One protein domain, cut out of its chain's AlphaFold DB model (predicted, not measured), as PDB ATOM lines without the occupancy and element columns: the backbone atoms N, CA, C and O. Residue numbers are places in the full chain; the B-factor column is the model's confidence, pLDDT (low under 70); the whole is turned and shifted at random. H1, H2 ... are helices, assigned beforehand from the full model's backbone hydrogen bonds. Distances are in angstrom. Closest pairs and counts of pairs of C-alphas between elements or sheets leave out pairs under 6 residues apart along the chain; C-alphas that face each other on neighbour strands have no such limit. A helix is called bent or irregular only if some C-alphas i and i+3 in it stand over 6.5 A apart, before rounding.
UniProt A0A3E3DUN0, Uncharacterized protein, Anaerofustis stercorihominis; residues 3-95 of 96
ATOM      1  N   ILE A   3     -25.166  50.428 -13.342       92.88
ATOM      2  CA  ILE A   3     -24.699  51.527 -12.480       92.88
ATOM      3  C   ILE A   3     -23.205  51.725 -12.747       92.88
ATOM      4  O   ILE A   3     -22.460  50.748 -12.787       92.88
ATOM      5  N   ASN A   4     -22.764  52.956 -13.030       91.38
ATOM      6  CA  ASN A   4     -21.378  53.277 -13.425       91.38
ATOM      7  C   ASN A   4     -20.818  52.372 -14.538       91.38
ATOM      8  O   ASN A   4     -19.661  51.951 -14.506       91.38
ATOM      9  N   LYS A   5     -21.647  52.037 -15.538       88.12
ATOM     10  CA  LYS A   5     -21.319  51.100 -16.638       88.12
ATOM     11  C   LYS A   5     -21.056  49.648 -16.199       88.12
ATOM     12  O   LYS A   5     -20.773  48.818 -17.061       88.12
ATOM     13  N   LYS A   6     -21.187  49.317 -14.913       92.06
ATOM     14  CA  LYS A   6     -21.164  47.945 -14.395       92.06
ATOM     15  C   LYS A   6     -22.577  47.373 -14.404       92.06
ATOM     16  O   LYS A   6     -23.553  48.101 -14.218       92.06
ATOM     17  N   ILE A   7     -22.680  46.069 -14.630       92.62
ATOM     18  CA  ILE A   7     -23.951  45.344 -14.586       92.62
ATOM     19  C   ILE A   7     -24.039  44.635 -13.241       92.62
ATOM     20  O   ILE A   7     -23.207  43.786 -12.932       92.62
ATOM     21  N   TYR A   8     -25.068  44.974 -12.475       93.00
ATOM     22  CA  TYR A   8     -25.435  44.296 -11.242       93.00
ATOM     23  C   TYR A   8     -26.711  43.483 -11.484       93.00
ATOM     24  O   TYR A   8     -27.630  43.926 -12.188       93.00
ATOM     25  N   LYS A   9     -26.746  42.264 -10.944       93.12
ATOM     26  CA  LYS A   9     -27.883  41.354 -11.077       93.12
ATOM     27  C   LYS A   9     -28.611  41.273  -9.741       93.12
ATOM     28  O   LYS A   9     -28.017  40.836  -8.760       93.12
ATOM     29  N   ILE A  10     -29.891  41.638  -9.749       93.94
ATOM     30  CA  ILE A  10     -30.769  41.436  -8.598       93.94
ATOM     31  C   ILE A  10     -30.907  39.917  -8.391       93.94
ATOM     32  O   ILE A  10     -31.180  39.202  -9.364       93.94
ATOM     33  N   PRO A  11     -30.670  39.394  -7.176       93.31
ATOM     34  CA  PRO A  11     -30.910  37.986  -6.883       93.31
ATOM     35  C   PRO A  11     -32.405  37.654  -6.982       93.31
ATOM     36  O   PRO A  11     -33.251  38.546  -6.981       93.31
ATOM     37  N   GLU A  12     -32.743  36.364  -7.032       93.62
ATOM     38  CA  GLU A  12     -34.148  35.941  -6.993       93.62
ATOM     39  C   GLU A  12     -34.840  36.514  -5.747       93.62
ATOM     40  O   GLU A  12     -34.357  36.359  -4.615       93.62
ATOM     41  N   LEU A  13     -35.982  37.167  -5.954       94.94
ATOM     42  CA  LEU A  13     -36.772  37.712  -4.859       94.94
ATOM     43  C   LEU A  13     -37.608  36.584  -4.260       94.94
ATOM     44  O   LEU A  13     -38.602  36.137  -4.822       94.94
ATOM     45  N   ASN A  14     -37.171  36.111  -3.100       95.12
ATOM     46  CA  ASN A  14     -37.893  35.166  -2.263       95.12
ATOM     47  C   ASN A  14     -38.113  35.781  -0.876       95.12
ATOM     48  O   ASN A  14     -37.651  36.887  -0.597       95.12
ATOM     49  N   TYR A  15     -38.790  35.048   0.006       93.69
ATOM     50  CA  TYR A  15     -39.105  35.528   1.351       93.69
ATOM     51  C   TYR A  15     -37.870  36.014   2.132       93.69
ATOM     52  O   TYR A  15     -37.907  37.090   2.716       93.69
ATOM     53  N   ASN A  16     -36.748  35.289   2.079       94.69
ATOM     54  CA  ASN A  16     -35.530  35.679   2.797       94.69
ATOM     55  C   ASN A  16     -34.878  36.920   2.183       94.69
ATOM     56  O   ASN A  16     -34.413  37.791   2.913       94.69
ATOM     57  N   THR A  17     -34.874  37.031   0.852       93.94
ATOM     58  CA  THR A  17     -34.400  38.239   0.161       93.94
ATOM     59  C   THR A  17     -35.211  39.466   0.590       93.94
ATOM     60  O   THR A  17     -34.653  40.545   0.774       93.94
ATOM     61  N   ILE A  18     -36.519  39.295   0.802       92.25
ATOM     62  CA  ILE A  18     -37.390  40.352   1.322       92.25
ATOM     63  C   ILE A  18     -37.072  40.683   2.783       92.25
ATOM     64  O   ILE A  18     -36.952  41.860   3.104       92.25
ATOM     65  N   CYS A  19     -36.861  39.691   3.651       93.19
ATOM     66  CA  CYS A  19     -36.460  39.951   5.037       93.19
ATOM     67  C   CYS A  19     -35.153  40.755   5.118       93.19
ATOM     68  O   CYS A  19     -35.062  41.690   5.903       93.19
ATOM     69  N   ILE A  20     -34.174  40.462   4.255       93.44
ATOM     70  CA  ILE A  20     -32.926  41.239   4.179       93.44
ATOM     71  C   ILE A  20     -33.211  42.704   3.808       93.44
ATOM     72  O   ILE A  20     -32.630  43.616   4.392       93.44
ATOM     73  N   LEU A  21     -34.116  42.950   2.856       93.56
ATOM     74  CA  LEU A  21     -34.531  44.311   2.500       93.56
ATOM     75  C   LEU A  21     -35.203  45.029   3.678       93.56
ATOM     76  O   LEU A  21     -34.898  46.195   3.935       93.56
ATOM     77  N   GLU A  22     -36.070  44.342   4.420       92.56
ATOM     78  CA  GLU A  22     -36.719  44.898   5.612       92.56
ATOM     79  C   GLU A  22     -35.707  45.233   6.717       92.56
ATOM     80  O   GLU A  22     -35.779  46.315   7.302       92.56
ATOM     81  N   GLU A  23     -34.717  44.367   6.953       92.44
ATOM     82  CA  GLU A  23     -33.609  44.613   7.887       92.44
ATOM     83  C   GLU A  23     -32.770  45.837   7.482       92.44
ATOM     84  O   GLU A  23     -32.263  46.563   8.339       92.44
ATOM     85  N   MET A  24     -32.682  46.130   6.179       90.62
ATOM     86  CA  MET A  24     -32.067  47.353   5.638       90.62
ATOM     87  C   MET A  24     -32.983  48.587   5.703       90.62
ATOM     88  O   MET A  24     -32.595  49.674   5.270       90.62
ATOM     89  N   GLY A  25     -34.201  48.449   6.232       88.81
ATOM     90  CA  GLY A  25     -35.181  49.528   6.337       88.81
ATOM     91  C   GLY A  25     -35.941  49.818   5.040       88.81
ATOM     92  O   GLY A  25     -36.564  50.880   4.923       88.81
ATOM     93  N   VAL A  26     -35.908  48.903   4.067       90.44
ATOM     94  CA  VAL A  26     -36.715  48.994   2.847       90.44
ATOM     95  C   VAL A  26     -38.098  48.418   3.112       90.44
ATOM     96  O   VAL A  26     -38.265  47.226   3.347       90.44
ATOM     97  N   SER A  27     -39.108  49.282   3.032       85.12
ATOM     98  CA  SER A  27     -40.510  48.878   3.088       85.12
ATOM     99  C   SER A  27     -41.025  48.605   1.680       85.12
ATOM    100  O   SER A  27     -41.145  49.531   0.874       85.12
ATOM    101  N   LEU A  28     -41.377  47.350   1.393       80.25
ATOM    102  CA  LEU A  28     -41.975  46.973   0.111       80.25
ATOM    103  C   LEU A  28     -43.344  47.623  -0.124       80.25
ATOM    104  O   LEU A  28     -43.723  47.865  -1.265       80.25
ATOM    105  N   THR A  29     -44.092  47.927   0.938       81.19
ATOM    106  CA  THR A  29     -45.428  48.536   0.826       81.19
ATOM    107  C   THR A  29     -45.380  50.041   0.574       81.19
ATOM    108  O   THR A  29     -46.394  50.627   0.208       81.19
ATOM    109  N   ASP A  30     -44.223  50.677   0.773       84.06
ATOM    110  CA  ASP A  30     -44.029  52.122   0.609       84.06
ATOM    111  C   ASP A  30     -42.874  52.460  -0.352       84.06
ATOM    112  O   ASP A  30     -42.312  53.557  -0.269       84.06
ATOM    113  N   MET A  31     -42.512  51.552  -1.269       82.19
ATOM    114  CA  MET A  31     -41.398  51.770  -2.208       82.19
ATOM    115  C   MET A  31     -41.566  53.061  -3.015       82.19
ATOM    116  O   MET A  31     -40.628  53.855  -3.086       82.19
ATOM    117  N   ASP A  32     -42.779  53.339  -3.497       82.50
ATOM    118  CA  ASP A  32     -43.106  54.551  -4.265       82.50
ATOM    119  C   ASP A  32     -42.901  55.844  -3.464       82.50
ATOM    120  O   ASP A  32     -42.612  56.902  -4.018       82.50
ATOM    121  N   LYS A  33     -43.030  55.775  -2.134       85.75
ATOM    122  CA  LYS A  33     -42.834  56.923  -1.236       85.75
ATOM    123  C   LYS A  33     -41.389  57.054  -0.769       85.75
ATOM    124  O   LYS A  33     -40.997  58.114  -0.286       85.75
ATOM    125  N   ARG A  34     -40.601  55.978  -0.858       90.06
ATOM    126  CA  ARG A  34     -39.229  55.898  -0.337       90.06
ATOM    127  C   ARG A  34     -38.239  55.394  -1.385       90.06
ATOM    128  O   ARG A  34     -37.357  54.588  -1.076       90.06
ATOM    129  N   ILE A  35     -38.349  55.942  -2.595       90.38
ATOM    130  CA  ILE A  35     -37.591  55.553  -3.792       90.38
ATOM    131  C   ILE A  35     -36.090  55.410  -3.505       90.38
ATOM    132  O   ILE A  35     -35.510  54.374  -3.809       90.38
ATOM    133  N   PHE A  36     -35.457  56.386  -2.847       92.81
ATOM    134  CA  PHE A  36     -34.017  56.321  -2.562       92.81
ATOM    135  C   PHE A  36     -33.621  55.131  -1.681       92.81
ATOM    136  O   PHE A  36     -32.609  54.486  -1.943       92.81
ATOM    137  N   SER A  37     -34.419  54.814  -0.657       93.25
ATOM    138  CA  SER A  37     -34.150  53.649   0.194       93.25
ATOM    139  C   SER A  37     -34.383  52.342  -0.556       93.25
ATOM    140  O   SER A  37     -33.559  51.438  -0.452       93.25
ATOM    141  N   ALA A  38     -35.447  52.273  -1.365       93.50
ATOM    142  CA  ALA A  38     -35.772  51.099  -2.160       93.50
ATOM    143  C   ALA A  38     -34.648  50.802  -3.158       93.50
ATOM    144  O   ALA A  38     -34.041  49.737  -3.095       93.50
ATOM    145  N   VAL A  39     -34.290  51.780  -3.997       94.88
ATOM    146  CA  VAL A  39     -33.183  51.666  -4.959       94.88
ATOM    147  C   VAL A  39     -31.906  51.213  -4.255       94.88
ATOM    148  O   VAL A  39     -31.295  50.232  -4.675       94.88
ATOM    149  N   ARG A  40     -31.528  51.864  -3.147       96.12
ATOM    150  CA  ARG A  40     -30.319  51.501  -2.397       96.12
ATOM    151  C   ARG A  40     -30.344  50.054  -1.906       96.12
ATOM    152  O   ARG A  40     -29.339  49.366  -2.053       96.12
ATOM    153  N   GLY A  41     -31.463  49.577  -1.365       96.00
ATOM    154  CA  GLY A  41     -31.569  48.198  -0.886       96.00
ATOM    155  C   GLY A  41     -31.504  47.165  -2.007       96.00
ATOM    156  O   GLY A  41     -30.770  46.187  -1.890       96.00
ATOM    157  N   PHE A  42     -32.182  47.392  -3.133       95.56
ATOM    158  CA  PHE A  42     -32.107  46.473  -4.276       95.56
ATOM    159  C   PHE A  42     -30.712  46.429  -4.913       95.56
ATOM    160  O   PHE A  42     -30.247  45.365  -5.334       95.56
ATOM    161  N   VAL A  43     -30.008  47.562  -4.955       95.81
ATOM    162  CA  VAL A  43     -28.601  47.586  -5.370       95.81
ATOM    163  C   VAL A  43     -27.733  46.837  -4.358       95.81
ATOM    164  O   VAL A  43     -26.906  46.023  -4.763       95.81
ATOM    165  N   ALA A  44     -27.970  47.021  -3.056       96.50
ATOM    166  CA  ALA A  44     -27.254  46.309  -1.998       96.50
ATOM    167  C   ALA A  44     -27.436  44.789  -2.079       96.50
ATOM    168  O   ALA A  44     -26.464  44.057  -1.909       96.50
ATOM    169  N   LEU A  45     -28.632  44.296  -2.417       95.56
ATOM    170  CA  LEU A  45     -28.865  42.868  -2.669       95.56
ATOM    171  C   LEU A  45     -27.974  42.309  -3.783       95.56
ATOM    172  O   LEU A  45     -27.550  41.159  -3.720       95.56
ATOM    173  N   SER A  46     -27.664  43.128  -4.787       93.94
ATOM    174  CA  SER A  46     -26.762  42.756  -5.884       93.94
ATOM    175  C   SER A  46     -25.275  42.841  -5.493       93.94
ATOM    176  O   SER A  46     -24.400  42.585  -6.319       93.94
ATOM    177  N   MET A  47     -24.990  43.237  -4.249       93.44
ATOM    178  CA  MET A  47     -23.664  43.440  -3.661       93.44
ATOM    179  C   MET A  47     -23.528  42.696  -2.320       93.44
ATOM    180  O   MET A  47     -22.937  43.225  -1.377       93.44
ATOM    181  N   ASP A  48     -24.123  41.505  -2.212       90.06
ATOM    182  CA  ASP A  48     -24.088  40.661  -1.006       90.06
ATOM    183  C   ASP A  48     -24.595  41.376   0.263       90.06
ATOM    184  O   ASP A  48     -24.116  41.158   1.374       90.06
ATOM    185  N   GLY A  49     -25.565  42.275   0.090       89.12
ATOM    186  CA  GLY A  49     -26.176  43.054   1.162       89.12
ATOM    187  C   GLY A  49     -25.339  44.234   1.665       89.12
ATOM    188  O   GLY A  49     -25.644  44.803   2.711       89.12
ATOM    189  N   ASN A  50     -24.296  44.652   0.943       93.94
ATOM    190  CA  ASN A  50     -23.500  45.810   1.344       93.94
ATOM    191  C   ASN A  50     -24.232  47.136   1.054       93.94
ATOM    192  O   ASN A  50     -24.107  47.732  -0.018       93.94
ATOM    193  N   PHE A  51     -24.997  47.604   2.041       92.75
ATOM    194  CA  PHE A  51     -25.832  48.799   1.929       92.75
ATOM    195  C   PHE A  51     -25.031  50.103   1.816       92.75
ATOM    196  O   PHE A  51     -25.465  51.039   1.146       92.75
ATOM    197  N   GLU A  52     -23.870  50.205   2.466       94.12
ATOM    198  CA  GLU A  52     -22.996  51.385   2.385       94.12
ATOM    199  C   GLU A  52     -22.420  51.542   0.980       94.12
ATOM    200  O   GLU A  52     -22.687  52.548   0.322       94.12
ATOM    201  N   LYS A  53     -21.794  50.482   0.464       95.88
ATOM    202  CA  LYS A  53     -21.236  50.449  -0.890       95.88
ATOM    203  C   LYS A  53     -22.287  50.699  -1.972       95.88
ATOM    204  O   LYS A  53     -22.010  51.382  -2.954       95.88
ATOM    205  N   ALA A  54     -23.503  50.181  -1.796       96.25
ATOM    206  CA  ALA A  54     -24.604  50.465  -2.712       96.25
ATOM    207  C   ALA A  54     -24.923  51.966  -2.781       96.25
ATOM    208  O   ALA A  54     -25.172  52.492  -3.861       96.25
ATOM    209  N   GLY A  55     -24.887  52.661  -1.639       96.69
ATOM    210  CA  GLY A  55     -25.075  54.108  -1.576       96.69
ATOM    211  C   GLY A  55     -23.974  54.869  -2.315       96.69
ATOM    212  O   GLY A  55     -24.287  55.728  -3.133       96.69
ATOM    213  N   GLU A  56     -22.712  54.506  -2.076       97.25
ATOM    214  CA  GLU A  56     -21.550  55.118  -2.737       97.25
ATOM    215  C   GLU A  56     -21.610  54.960  -4.261       97.25
ATOM    216  O   GLU A  56     -21.441  55.926  -5.002       97.25
ATOM    217  N   GLU A  57     -21.912  53.750  -4.739       96.88
ATOM    218  CA  GLU A  57     -21.970  53.457  -6.170       96.88
ATOM    219  C   GLU A  57     -23.126  54.216  -6.853       96.88
ATOM    220  O   GLU A  57     -22.954  54.746  -7.953       96.88
ATOM    221  N   ILE A  58     -24.289  54.320  -6.196       96.75
ATOM    222  CA  ILE A  58     -25.420  55.124  -6.688       96.75
ATOM    223  C   ILE A  58     -25.050  56.611  -6.718       96.75
ATOM    224  O   ILE A  58     -25.325  57.288  -7.708       96.75
ATOM    225  N   GLU A  59     -24.430  57.130  -5.659       97.56
ATOM    226  CA  GLU A  59     -24.024  58.534  -5.580       97.56
ATOM    227  C   GLU A  59     -23.031  58.892  -6.691       97.56
ATOM    228  O   GLU A  59     -23.195  59.912  -7.366       97.56
ATOM    229  N   GLU A  60     -22.033  58.038  -6.925       97.50
ATOM    230  CA  GLU A  60     -21.079  58.192  -8.020       97.50
ATOM    231  C   GLU A  60     -21.781  58.174  -9.388       97.50
ATOM    232  O   GLU A  60     -21.507  59.027 -10.237       97.50
ATOM    233  N   HIS A  61     -22.739  57.264  -9.591       96.62
ATOM    234  CA  HIS A  61     -23.495  57.164 -10.845       96.62
ATOM    235  C   HIS A  61     -24.295  58.429 -11.139       96.62
ATOM    236  O   HIS A  61     -24.245  58.935 -12.260       96.62
ATOM    237  N   LEU A  62     -24.958  58.990 -10.127       95.88
ATOM    238  CA  LEU A  62     -25.687  60.252 -10.253       95.88
ATOM    239  C   LEU A  62     -24.743  61.432 -10.528       95.88
ATOM    240  O   LEU A  62     -25.010  62.244 -11.413       95.88
ATOM    241  N   LYS A  63     -23.603  61.511  -9.826       96.56
ATOM    242  CA  LYS A  63     -22.581  62.553 -10.048       96.56
ATOM    243  C   LYS A  63     -21.992  62.512 -11.460       96.56
ATOM    244  O   LYS A  63     -21.671  63.559 -12.015       96.56
ATOM    245  N   ASN A  64     -21.897  61.324 -12.052       95.44
ATOM    246  CA  ASN A  64     -21.417  61.117 -13.418       95.44
ATOM    247  C   ASN A  64     -22.505  61.320 -14.496       95.44
ATOM    248  O   ASN A  64     -22.254  61.050 -15.673       95.44
ATOM    249  N   GLY A  65     -23.696  61.801 -14.119       93.75
ATOM    250  CA  GLY A  65     -24.797  62.108 -15.037       93.75
ATOM    251  C   GLY A  65     -25.720  60.930 -15.358       93.75
ATOM    252  O   GLY A  65     -26.521  61.028 -16.286       93.75
ATOM    253  N   GLY A  66     -25.613  59.817 -14.631       93.75
ATOM    254  CA  GLY A  66     -26.570  58.715 -14.708       93.75
ATOM    255  C   GLY A  66     -27.901  59.048 -14.021       93.75
ATOM    256  O   GLY A  66     -27.952  59.906 -13.141       93.75
ATOM    257  N   SER A  67     -28.982  58.359 -14.404       93.81
ATOM    258  CA  SER A  67     -30.289  58.443 -13.734       93.81
ATOM    259  C   SER A  67     -30.637  57.143 -13.002       93.81
ATOM    260  O   SER A  67     -29.969  56.117 -13.171       93.81
ATOM    261  N   LEU A  68     -31.681  57.195 -12.167       93.56
ATOM    262  CA  LEU A  68     -32.229  56.019 -11.484       93.56
ATOM    263  C   LEU A  68     -33.279  55.278 -12.320       93.56
ATOM    264  O   LEU A  68     -33.674  54.191 -11.916       93.56
ATOM    265  N   ASP A  69     -33.711  55.824 -13.458       93.06
ATOM    266  CA  ASP A  69     -34.851  55.298 -14.223       93.06
ATOM    267  C   ASP A  69     -34.599  53.854 -14.673       93.06
ATOM    268  O   ASP A  69     -35.375  52.964 -14.339       93.06
ATOM    269  N   GLU A  70     -33.437  53.585 -15.286       91.00
ATOM    270  CA  GLU A  70     -33.028  52.220 -15.664       91.00
ATOM    271  C   GLU A  70     -32.939  51.282 -14.447       91.00
ATOM    272  O   GLU A  70     -33.195  50.084 -14.541       91.00
ATOM    273  N   THR A  71     -32.552  51.807 -13.280       93.31
ATOM    274  CA  THR A  71     -32.461  50.995 -12.057       93.31
ATOM    275  C   THR A  71     -33.851  50.653 -11.529       93.31
ATOM    276  O   THR A  71     -34.076  49.523 -11.104       93.31
ATOM    277  N   LEU A  72     -34.788  51.599 -11.586       93.19
ATOM    278  CA  LEU A  72     -36.177  51.407 -11.179       93.19
ATOM    279  C   LEU A  72     -36.917  50.443 -12.103       93.19
ATOM    280  O   LEU A  72     -37.612  49.560 -11.610       93.19
ATOM    281  N   GLU A  73     -36.732  50.559 -13.417       93.38
ATOM    282  CA  GLU A  73     -37.300  49.619 -14.390       93.38
ATOM    283  C   GLU A  73     -36.856  48.181 -14.105       93.38
ATOM    284  O   GLU A  73     -37.673  47.261 -14.068       93.38
ATOM    285  N   GLU A  74     -35.568  47.986 -13.824       94.38
ATOM    286  CA  GLU A  74     -35.008  46.672 -13.506       94.38
ATOM    287  C   GLU A  74     -35.517  46.120 -12.167       94.38
ATOM    288  O   GLU A  74     -35.746  44.916 -12.046       94.38
ATOM    289  N   ILE A  75     -35.722  46.984 -11.167       93.94
ATOM    290  CA  ILE A  75     -36.333  46.600  -9.886       93.94
ATOM    291  C   ILE A  75     -37.784  46.166 -10.099       93.94
ATOM    292  O   ILE A  75     -38.164  45.089  -9.643       93.94
ATOM    293  N   ASN A  76     -38.574  46.966 -10.818       92.75
ATOM    294  CA  ASN A  76     -39.972  46.654 -11.117       92.75
ATOM    295  C   ASN A  76     -40.082  45.318 -11.848       92.75
ATOM    296  O   ASN A  76     -40.851  44.452 -11.437       92.75
ATOM    297  N   LYS A  77     -39.233  45.105 -12.856       94.31
ATOM    298  CA  LYS A  77     -39.162  43.840 -13.579       94.31
ATOM    299  C   LYS A  77     -38.831  42.665 -12.657       94.31
ATOM    300  O   LYS A  77     -39.504  41.644 -12.718       94.31
ATOM    301  N   ALA A  78     -37.843  42.799 -11.770       93.88
ATOM    302  CA  ALA A  78     -37.501  41.734 -10.826       93.88
ATOM    303  C   ALA A  78     -38.655  41.407  -9.861       93.88
ATOM    304  O   ALA A  78     -38.878  40.239  -9.546       93.88
ATOM    305  N   VAL A  79     -39.409  42.414  -9.411       92.19
ATOM    306  CA  VAL A  79     -40.609  42.221  -8.583       92.19
ATOM    307  C   VAL A  79     -41.701  41.489  -9.366       92.19
ATOM    308  O   VAL A  79     -42.220  40.482  -8.880       92.19
ATOM    309  N   GLU A  80     -42.017  41.948 -10.578       91.88
ATOM    310  CA  GLU A  80     -43.047  41.370 -11.452       91.88
ATOM    311  C   GLU A  80     -42.733  39.931 -11.885       91.88
ATOM    312  O   GLU A  80     -43.627  39.081 -11.940       91.88
ATOM    313  N   GLU A  81     -41.467  39.644 -12.185       93.56
ATOM    314  CA  GLU A  81     -41.018  38.341 -12.675       93.56
ATOM    315  C   GLU A  81     -40.766  37.327 -11.552       93.56
ATOM    316  O   GLU A  81     -40.727  36.128 -11.831       93.56
ATOM    317  N   SER A  82     -40.631  37.757 -10.289       94.44
ATOM    318  CA  SER A  82     -40.337  36.815  -9.204       94.44
ATOM    319  C   SER A  82     -41.490  35.844  -8.950       94.44
ATOM    320  O   SER A  82     -42.664  36.225  -8.843       94.44
ATOM    321  N   GLY A  83     -41.142  34.575  -8.733       94.56
ATOM    322  CA  GLY A  83     -42.135  33.558  -8.389       94.56
ATOM    323  C   GLY A  83     -42.838  33.855  -7.060       94.56
ATOM    324  O   GLY A  83     -44.020  33.547  -6.893       94.56
ATOM    325  N   PHE A  84     -42.138  34.502  -6.123       93.62
ATOM    326  CA  PHE A  84     -42.683  34.871  -4.819       93.62
ATOM    327  C   PHE A  84     -43.816  35.899  -4.927       93.62
ATOM    328  O   PHE A  84     -44.924  35.636  -4.457       93.62
ATOM    329  N   PHE A  85     -43.581  37.044  -5.578       91.38
ATOM    330  CA  PHE A  85     -44.615  38.077  -5.704       91.38
ATOM    331  C   PHE A  85     -45.762  37.639  -6.618       91.38
ATOM    332  O   PHE A  85     -46.920  37.948  -6.331       91.38
ATOM    333  N   GLN A  86     -45.486  36.854  -7.663       94.06
ATOM    334  CA  GLN A  86     -46.543  36.249  -8.478       94.06
ATOM    335  C   GLN A  86     -47.451  35.337  -7.644       94.06
ATOM    336  O   GLN A  86     -48.678  35.422  -7.751       94.06
ATOM    337  N   ALA A  87     -46.879  34.506  -6.763       93.00
ATOM    338  CA  ALA A  87     -47.654  33.663  -5.858       93.00
ATOM    339  C   ALA A  87     -48.506  34.494  -4.879       93.00
ATOM    340  O   ALA A  87     -49.697  34.215  -4.725       93.00
ATOM    341  N   LEU A  88     -47.941  35.550  -4.279       88.44
ATOM    342  CA  LEU A  88     -48.681  36.463  -3.395       88.44
ATOM    343  C   LEU A  88     -49.851  37.153  -4.113       88.44
ATOM    344  O   LEU A  88     -50.963  37.212  -3.583       88.44
ATOM    345  N   ASN A  89     -49.632  37.630  -5.340       86.44
ATOM    346  CA  ASN A  89     -50.669  38.273  -6.147       86.44
ATOM    347  C   ASN A  89     -51.814  37.313  -6.496       86.44
ATOM    348  O   ASN A  89     -52.983  37.704  -6.474       86.44
ATOM    349  N   ASN A  90     -51.503  36.046  -6.777       87.81
ATOM    350  CA  ASN A  90     -52.517  35.031  -7.060       87.81
ATOM    351  C   ASN A  90     -53.380  34.708  -5.830       87.81
ATOM    352  O   ASN A  90     -54.589  34.525  -5.975       87.81
ATOM    353  N   ILE A  91     -52.800  34.702  -4.623       83.00
ATOM    354  CA  ILE A  91     -53.553  34.521  -3.370       83.00
ATOM    355  C   ILE A  91     -54.555  35.665  -3.162       83.00
ATOM    356  O   ILE A  91     -55.693  35.412  -2.767       83.00
ATOM    357  N   HIS A  92     -54.164  36.914  -3.441       71.38
ATOM    358  CA  HIS A  92     -55.071  38.059  -3.325       71.38
ATOM    359  C   HIS A  92     -56.224  38.004  -4.334       71.38
ATOM    360  O   HIS A  92     -57.367  38.245  -3.953       71.38
ATOM    361  N   LYS A  93     -55.959  37.622  -5.592       72.25
ATOM    362  CA  LYS A  93     -56.991  37.510  -6.641       72.25
ATOM    363  C   LYS A  93     -58.036  36.421  -6.382       72.25
ATOM    364  O   LYS A  93     -59.141  36.533  -6.883       72.25
ATOM    365  N   GLN A  94     -57.705  35.370  -5.628       62.56
ATOM    366  CA  GLN A  94     -58.659  34.305  -5.278       62.56
ATOM    367  C   GLN A  94     -59.573  34.664  -4.094       62.56
ATOM    368  O   GLN A  94     -60.519  33.932  -3.811       62.56
ATOM    369  N   LYS A  95     -59.275  35.754  -3.374       58.00
ATOM    370  CA  LYS A  95     -60.024  36.203  -2.189       58.00
ATOM    371  C   LYS A  95     -60.936  37.412  -2.444       58.00
ATOM    372  O   LYS A  95     -61.658  37.787  -1.522       58.00
TER     373      LYS A  95
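AT A GLANCE: This is residues 3 to 95 of the 96 residues of an uncharacterized protein of Anaerofustis stercorihominis (UniProt A0A3E3DUN0). The longest helices, H4 and H5, and shorter H1 cross different sides of a core helix, H3. H2 makes a corner before H3; H6 leads away beyond H5, and residues 90 to 95 stick out. The printed 93 residues, all helix in class, hold H1 to H6 in order, compact with a radius of gyration of the C-alphas of 13.6 A, spanning 47 by 24 by 23 A.

IN THESE COORDINATES: Find H4, residues 51 to 63, at C-alpha 51 (-25.832, 48.799, 1.929); it runs 18.5 A. H5, residues 69 to 81, runs 18.1 A. Find H3 at 35 to 45, H1 at 15 to 23 and H2, irregular with C-alphas 29 and 32 8.2 A apart, at 28 to 33. H6, residues 83 to 93, ends at (-56.991, 37.510, -6.641).

HOW THE PARTS SIT: At the hub, H3, the closest C-alphas show where helices touch it at steep tilts: Ala 44 and Phe 51 of H4, 4.9 A, 60 degrees; Leu 21 of H1 and Gly 41, 5.9 A, 56 degrees; Val 39 and Leu 72 of H5, 6.9 A, 66 degrees, with residues 71 to 75 alone. H2 only just touches H3, only at the corner, with 3 pairs of C-alphas within 8 A, the closest Met 31 and Ala 38, 5.7 A. H6 is close to H5 but not clearly touching. Every O i to N i+4 pair is within hydrogen-bond range in H1, H3, H4, H5 and H6; H2 has 0 of 2, and 1 of 3 for i+3.

THE WHOLE: The printed part has no cut, and its links between helices are tight. The farthest C-alphas, Asn 64 and Lys 95, are 47.3 A apart; residues 94 to 95 have pLDDT under 70.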